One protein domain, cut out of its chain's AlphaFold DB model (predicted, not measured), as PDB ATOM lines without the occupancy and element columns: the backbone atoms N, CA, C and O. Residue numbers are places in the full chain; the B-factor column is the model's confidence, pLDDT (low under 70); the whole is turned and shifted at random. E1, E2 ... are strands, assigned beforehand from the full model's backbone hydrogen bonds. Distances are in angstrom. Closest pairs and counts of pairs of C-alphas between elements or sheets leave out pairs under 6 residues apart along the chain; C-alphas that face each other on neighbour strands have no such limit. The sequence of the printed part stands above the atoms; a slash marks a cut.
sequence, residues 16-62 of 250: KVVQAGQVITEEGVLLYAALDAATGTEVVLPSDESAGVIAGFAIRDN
ATOM      1  N   LYS A  16     -54.985 -10.218  35.955       83.19
ATOM      2  CA  LYS A  16     -54.935 -10.859  34.633       83.19
ATOM      3  C   LYS A  16     -54.628 -12.347  34.780       83.19
ATOM      4  O   LYS A  16     -53.853 -12.747  35.643       83.19
ATOM      5  N   VAL A  17     -55.230 -13.168  33.921       88.44
ATOM      6  CA  VAL A  17     -55.034 -14.625  33.939       88.44
ATOM      7  C   VAL A  17     -53.629 -14.961  33.449       88.44
ATOM      8  O   VAL A  17     -53.230 -14.531  32.370       88.44
ATOM      9  N   VAL A  18     -52.889 -15.752  34.221       89.62
ATOM     10  CA  VAL A  18     -51.575 -16.271  33.820       89.62
ATOM     11  C   VAL A  18     -51.756 -17.396  32.801       89.62
ATOM     12  O   VAL A  18     -52.631 -18.248  32.964       89.62
ATOM     13  N   GLN A  19     -50.934 -17.410  31.751       90.31
ATOM     14  CA  GLN A  19     -50.984 -18.451  30.728       90.31
ATOM     15  C   GLN A  19     -50.800 -19.843  31.351       90.31
ATOM     16  O   GLN A  19     -49.909 -20.066  32.173       90.31
ATOM     17  N   ALA A  20     -51.629 -20.802  30.933       88.94
ATOM     18  CA  ALA A  20     -51.557 -22.165  31.443       88.94
ATOM     19  C   ALA A  20     -50.148 -22.761  31.255       88.94
ATOM     20  O   ALA A  20     -49.569 -22.692  30.171       88.94
ATOM     21  N   GLY A  21     -49.606 -23.360  32.319       87.75
ATOM     22  CA  GLY A  21     -48.261 -23.943  32.336       87.75
ATOM     23  C   GLY A  21     -47.142 -22.972  32.721       87.75
ATOM     24  O   GLY A  21     -46.038 -23.432  33.002       87.75
ATOM     25  N   GLN A  22     -47.414 -21.666  32.796       86.00
ATOM     26  CA  GLN A  22     -46.481 -20.703  33.375       86.00
ATOM     27  C   GLN A  22     -46.582 -20.722  34.902       86.00
ATOM     28  O   GLN A  22     -47.672 -20.817  35.468       86.00
ATOM     29  N   VAL A  23     -45.435 -20.614  35.569       82.94
ATOM     30  CA  VAL A  23     -45.348 -20.492  37.026       82.94
ATOM     31  C   VAL A  23     -44.599 -19.208  37.336       82.94
ATOM     32  O   VAL A  23     -43.447 -19.049  36.949       82.94
ATOM     33  N   ILE A  24     -45.262 -18.292  38.038       82.12
ATOM     34  CA  ILE A  24     -44.653 -17.066  38.549       82.12
ATOM     35  C   ILE A  24     -44.403 -17.295  40.037       82.12
ATOM     36  O   ILE A  24     -45.340 -17.333  40.832       82.12
ATOM     37  N   THR A  25     -43.148 -17.528  40.408       78.00
ATOM     38  CA  THR A  25     -42.765 -17.854  41.790       78.00
ATOM     39  C   THR A  25     -42.451 -16.617  42.629       78.00
ATOM     40  O   THR A  25     -42.548 -16.669  43.857       78.00
ATOM     41  N   GLU A  26     -42.123 -15.497  41.985       68.00
ATOM     42  CA  GLU A  26     -41.620 -14.282  42.627       68.00
ATOM     43  C   GLU A  26     -42.479 -13.056  42.290       68.00
ATOM     44  O   GLU A  26     -43.079 -12.964  41.218       68.00
ATOM     45  N   GLU A  27     -42.551 -12.112  43.227       70.75
ATOM     46  CA  GLU A  27     -43.079 -10.770  42.967       70.75
ATOM     47  C   GLU A  27     -42.068  -9.939  42.172       70.75
ATOM     48  O   GLU A  27     -40.876 -10.239  42.149       70.75
ATOM     49  N   GLY A  28     -42.532  -8.878  41.515       74.50
ATOM     50  CA  GLY A  28     -41.674  -7.982  40.737       74.50
ATOM     51  C   GLY A  28     -41.240  -8.543  39.381       74.50
ATOM     52  O   GLY A  28     -40.567  -7.846  38.626       74.50
ATOM     53  N   VAL A  29     -41.661  -9.761  39.019       80.81
ATOM     54  CA  VAL A  29     -41.470 -10.301  37.667       80.81
ATOM     55  C   VAL A  29     -42.264  -9.450  36.679       80.81
ATOM     56  O   VAL A  29     -43.476  -9.283  36.834       80.81
ATOM     57  N   LEU A  30     -41.587  -8.911  35.663       84.31
ATOM     58  CA  LEU A  30     -42.223  -8.172  34.576       84.31
ATOM     59  C   LEU A  30     -43.037  -9.132  33.699       84.31
ATOM     60  O   LEU A  30     -42.509 -10.132  33.204       84.31
ATOM     61  N   LEU A  31     -44.310  -8.809  33.490       85.81
ATOM     62  CA  LEU A  31     -45.253  -9.622  32.730       85.81
ATOM     63  C   LEU A  31     -45.679  -8.922  31.442       85.81
ATOM     64  O   LEU A  31     -45.899  -7.708  31.410       85.81
ATOM     65  N   TYR A  32     -45.862  -9.717  30.393       90.38
ATOM     66  CA  TYR A  32     -46.334  -9.274  29.087       90.38
ATOM     67  C   TYR A  32     -47.712  -9.845  28.788       90.38
ATOM     68  O   TYR A  32     -48.017 -10.974  29.166       90.38
ATOM     69  N   ALA A  33     -48.540  -9.063  28.101       88.75
ATOM     70  CA  ALA A  33     -49.824  -9.511  27.589       88.75
ATOM     71  C   ALA A  33     -49.624 -10.287  26.282       88.75
ATOM     72  O   ALA A  33     -48.948  -9.818  25.362       88.75
ATOM     73  N   ALA A  34     -50.268 -11.444  26.177       89.25
ATOM     74  CA  ALA A  34     -50.364 -12.234  24.956       89.25
ATOM     75  C   ALA A  34     -51.780 -12.780  24.772       89.25
ATOM     76  O   ALA A  34     -52.618 -12.701  25.667       89.25
ATOM     77  N   LEU A  35     -52.048 -13.344  23.596       90.06
ATOM     78  CA  LEU A  35     -53.265 -14.112  23.355       90.06
ATOM     79  C   LEU A  35     -52.951 -15.597  23.494       90.06
ATOM     80  O   LEU A  35     -52.061 -16.115  22.816       90.06
ATOM     81  N   ASP A  36     -53.701 -16.286  24.345       86.38
ATOM     82  CA  ASP A  36     -53.650 -17.735  24.439       86.38
ATOM     83  C   ASP A  36     -54.064 -18.341  23.089       86.38
ATOM     84  O   ASP A  36     -55.157 -18.086  22.581       86.38
ATOM     85  N   ALA A  37     -53.182 -19.136  22.483       86.25
ATOM     86  CA  ALA A  37     -53.389 -19.648  21.128       86.25
ATOM     87  C   ALA A  37     -54.581 -20.615  21.010       86.25
ATOM     88  O   ALA A  37     -55.112 -20.794  19.913       86.25
ATOM     89  N   ALA A  38     -55.002 -21.247  22.111       87.00
ATOM     90  CA  ALA A  38     -56.103 -22.203  22.118       87.00
ATOM     91  C   ALA A  38     -57.466 -21.520  22.303       87.00
ATOM     92  O   ALA A  38     -58.462 -21.967  21.735       87.00
ATOM     93  N   THR A  39     -57.518 -20.447  23.090       87.44
ATOM     94  CA  THR A  39     -58.775 -19.786  23.484       87.44
ATOM     95  C   THR A  39     -58.963 -18.401  22.872       87.44
ATOM     96  O   THR A  39     -60.080 -17.887  22.862       87.44
ATOM     97  N   GLY A  40     -57.896 -17.785  22.360       88.69
ATOM     98  CA  GLY A  40     -57.892 -16.408  21.863       88.69
ATOM     99  C   GLY A  40     -58.102 -15.358  22.958       88.69
ATOM    100  O   GLY A  40     -58.414 -14.211  22.641       88.69
ATOM    101  N   THR A  41     -57.981 -15.739  24.232       87.56
ATOM    102  CA  THR A  41     -58.160 -14.832  25.372       87.56
ATOM    103  C   THR A  41     -56.838 -14.190  25.777       87.56
ATOM    104  O   THR A  41     -55.772 -14.768  25.578       87.56
ATOM    105  N   GLU A  42     -56.903 -12.971  26.316       86.81
ATOM    106  CA  GLU A  42     -55.721 -12.279  26.828       86.81
ATOM    107  C   GLU A  42     -55.217 -12.972  28.099       86.81
ATOM    108  O   GLU A  42     -55.968 -13.151  29.062       86.81
ATOM    109  N   VAL A  43     -53.938 -13.330  28.094       91.00
ATOM    110  CA  VAL A  43     -53.209 -13.925  29.212       91.00
ATOM    111  C   VAL A  43     -51.928 -13.142  29.472       91.00
ATOM    112  O   VAL A  43     -51.474 -12.378  28.618       91.00
ATOM    113  N   VAL A  44     -51.333 -13.349  30.642       91.12
ATOM    114  CA  VAL A  44     -50.007 -12.828  30.976       91.12
ATOM    115  C   VAL A  44     -48.983 -13.945  31.122       91.12
ATOM    116  O   VAL A  44     -49.294 -15.038  31.600       91.12
ATOM    117  N   LEU A  45     -47.752 -13.660  30.716       90.69
ATOM    118  CA  LEU A  45     -46.599 -14.547  30.839       90.69
ATOM    119  C   LEU A  45     -45.368 -13.747  31.299       90.69
ATOM    120  O   LEU A  45     -45.329 -12.530  31.080       90.69
ATOM    121  N   PRO A  46     -44.377 -14.397  31.940       89.00
ATOM    122  CA  PRO A  46     -43.089 -13.772  32.227       89.00
ATOM    123  C   PRO A  46     -42.447 -13.208  30.958       89.00
ATOM    124  O   PRO A  46     -42.587 -13.790  29.882       89.00
ATOM    125  N   SER A  47     -41.748 -12.081  31.085       82.19
ATOM    126  CA  SER A  47     -40.941 -11.544  29.991       82.19
ATOM    127  C   SER A  47     -39.912 -12.565  29.509       82.19
ATOM    128  O   SER A  47     -39.161 -13.116  30.308       82.19
ATOM    129  N   ASP A  48     -39.857 -12.765  28.199       76.81
ATOM    130  CA  ASP A  48     -38.835 -13.536  27.490       76.81
ATOM    131  C   ASP A  48     -37.929 -12.624  26.640       76.81
ATOM    132  O   ASP A  48     -37.356 -13.060  25.645       76.81
ATOM    133  N   GLU A  49     -37.847 -11.336  27.006       68.75
ATOM    134  CA  GLU A  49     -37.131 -10.279  26.273       68.75
ATOM    135  C   GLU A  49     -37.684  -9.972  24.865       68.75
ATOM    136  O   GLU A  49     -37.116  -9.156  24.132       68.75
ATOM    137  N   SER A  50     -38.815 -10.564  24.469       69.81
ATOM    138  CA  SER A  50     -39.461 -10.242  23.198       69.81
ATOM    139  C   SER A  50     -40.222  -8.909  23.249       69.81
ATOM    140  O   SER A  50     -40.657  -8.418  24.294       69.81
ATOM    141  N   ALA A  51     -40.391  -8.283  22.081       62.78
ATOM    142  CA  ALA A  51     -41.201  -7.078  21.947       62.78
ATOM    143  C   ALA A  51     -42.693  -7.422  22.118       62.78
ATOM    144  O   ALA A  51     -43.363  -7.798  21.158       62.78
ATOM    145  N   GLY A  52     -43.215  -7.278  23.337       74.94
ATOM    146  CA  GLY A  52     -44.640  -7.412  23.649       74.94
ATOM    147  C   GLY A  52     -45.230  -6.168  24.325       74.94
ATOM    148  O   GLY A  52     -44.537  -5.189  24.605       74.94
ATOM    149  N   VAL A  53     -46.531  -6.212  24.621       85.19
ATOM    150  CA  VAL A  53     -47.197  -5.184  25.437       85.19
ATOM    151  C   VAL A  53     -46.985  -5.518  26.911       85.19
ATOM    152  O   VAL A  53     -47.375  -6.596  27.354       85.19
ATOM    153  N   ILE A  54     -46.385  -4.604  27.673       86.88
ATOM    154  CA  ILE A  54     -46.196  -4.771  29.120       86.88
ATOM    155  C   ILE A  54     -47.570  -4.793  29.803       86.88
ATOM    156  O   ILE A  54     -48.348  -3.849  29.668       86.88
ATOM    157  N   ALA A  55     -47.850  -5.864  30.545       86.75
ATOM    158  CA  ALA A  55     -49.078  -6.031  31.319       86.75
ATOM    159  C   ALA A  55     -48.940  -5.521  32.761       86.75
ATOM    160  O   ALA A  55     -49.932  -5.109  33.358       86.75
ATOM    161  N   GLY A  56     -47.724  -5.533  33.315       84.81
ATOM    162  CA  GLY A  56     -47.435  -5.064  34.670       84.81
ATOM    163  C   GLY A  56     -46.367  -5.907  35.361       84.81
ATOM    164  O   GLY A  56     -45.590  -6.594  34.702       84.81
ATOM    165  N   PHE A  57     -46.351  -5.859  36.691       83.06
ATOM    166  CA  PHE A  57     -45.472  -6.669  37.534       83.06
ATOM    167  C   PHE A  57     -46.294  -7.660  38.352       83.06
ATOM    168  O   PHE A  57     -47.412  -7.347  38.765       83.06
ATOM    169  N   ALA A  58     -45.738  -8.841  38.606       83.25
ATOM    170  CA  ALA A  58     -46.330  -9.795  39.530       83.25
ATOM    171  C   ALA A  58     -46.363  -9.212  40.952       83.25
ATOM    172  O   ALA A  58     -45.333  -8.783  41.472       83.25
ATOM    173  N   ILE A  59     -47.534  -9.218  41.581       80.50
ATOM    174  CA  ILE A  59     -47.740  -8.788  42.966       80.50
ATOM    175  C   ILE A  59     -48.550  -9.863  43.693       80.50
ATOM    176  O   ILE A  59     -49.455 -10.462  43.109       80.50
ATOM    177  N   ARG A  60     -48.222 -10.138  44.952       67.50
ATOM    178  CA  ARG A  60     -49.059 -10.911  45.863       67.50
ATOM    179  C   ARG A  60     -49.866  -9.918  46.684       67.50
ATOM    180  O   ARG A  60     -49.329  -9.053  47.365       67.50
ATOM    181  N   ASP A  61     -51.178 -10.097  46.668       60.06
ATOM    182  CA  ASP A  61     -52.097  -9.258  47.444       60.06
ATOM    183  C   ASP A  61     -52.007  -9.503  48.962       60.06
ATOM    184  O   ASP A  61     -52.540  -8.735  49.761       60.06
ATOM    185  N   ASN A  62     -51.311 -10.565  49.381       58.56
ATOM    186  CA  ASN A  62     -51.086 -10.890  50.783       58.56
ATOM    187  C   ASN A  62     -49.593 -10.840  51.097       58.56
ATOM    188  O   ASN A  62     -48.803 -11.540  50.460       58.56
TER     189      ASN A  62
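AT A GLANCE: This is residues 16 to 62 of the 250 residues of an uncharacterized protein of marine sediment metagenome (UniProt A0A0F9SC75). With little regular structure, this is a small twisted sheet of three strands, E1 between E2 and E3, and a long loop, residues 16 to 29, that swings past E2 and leads into E1. The printed part has 47 residues, 16 of them in strands E1, E2, E3, with no named helix: all strand. The sheet order is E2 E1 E3, antiparallel. It is compact, radius of gyration of the C-alphas 10.4 A, spanning 30 by 22 by 14 A.

HOW THE PARTS SIT: Look first at inner strand E1, residues 30 to 35. It forms a hairpin with edge strand E2, residues 42 to 46, at 144 degrees; find N 34 and O 43, 2.9 A apart. On to edge strand E3, residues 53 to 57: antiparallel to E1 at 136 degrees, with N 31 and O 56 2.8 A apart.

IN THESE COORDINATES: Find C-alpha 30 at (-42.223, -8.172, 34.576); E1 runs 16.8 A from there. E2 covers 13.8 A; E3 covers 12.3 A, ending at C-alpha 57, (-45.472, -6.669, 37.534).

THE WHOLE: The farthest C-alphas, Ala 38 and Asn 62, are 31.2 A apart. The printed part has no cut, and both links are short. The model's pLDDT is under 70 at residues 26, 49 to 51 and 60 to 62.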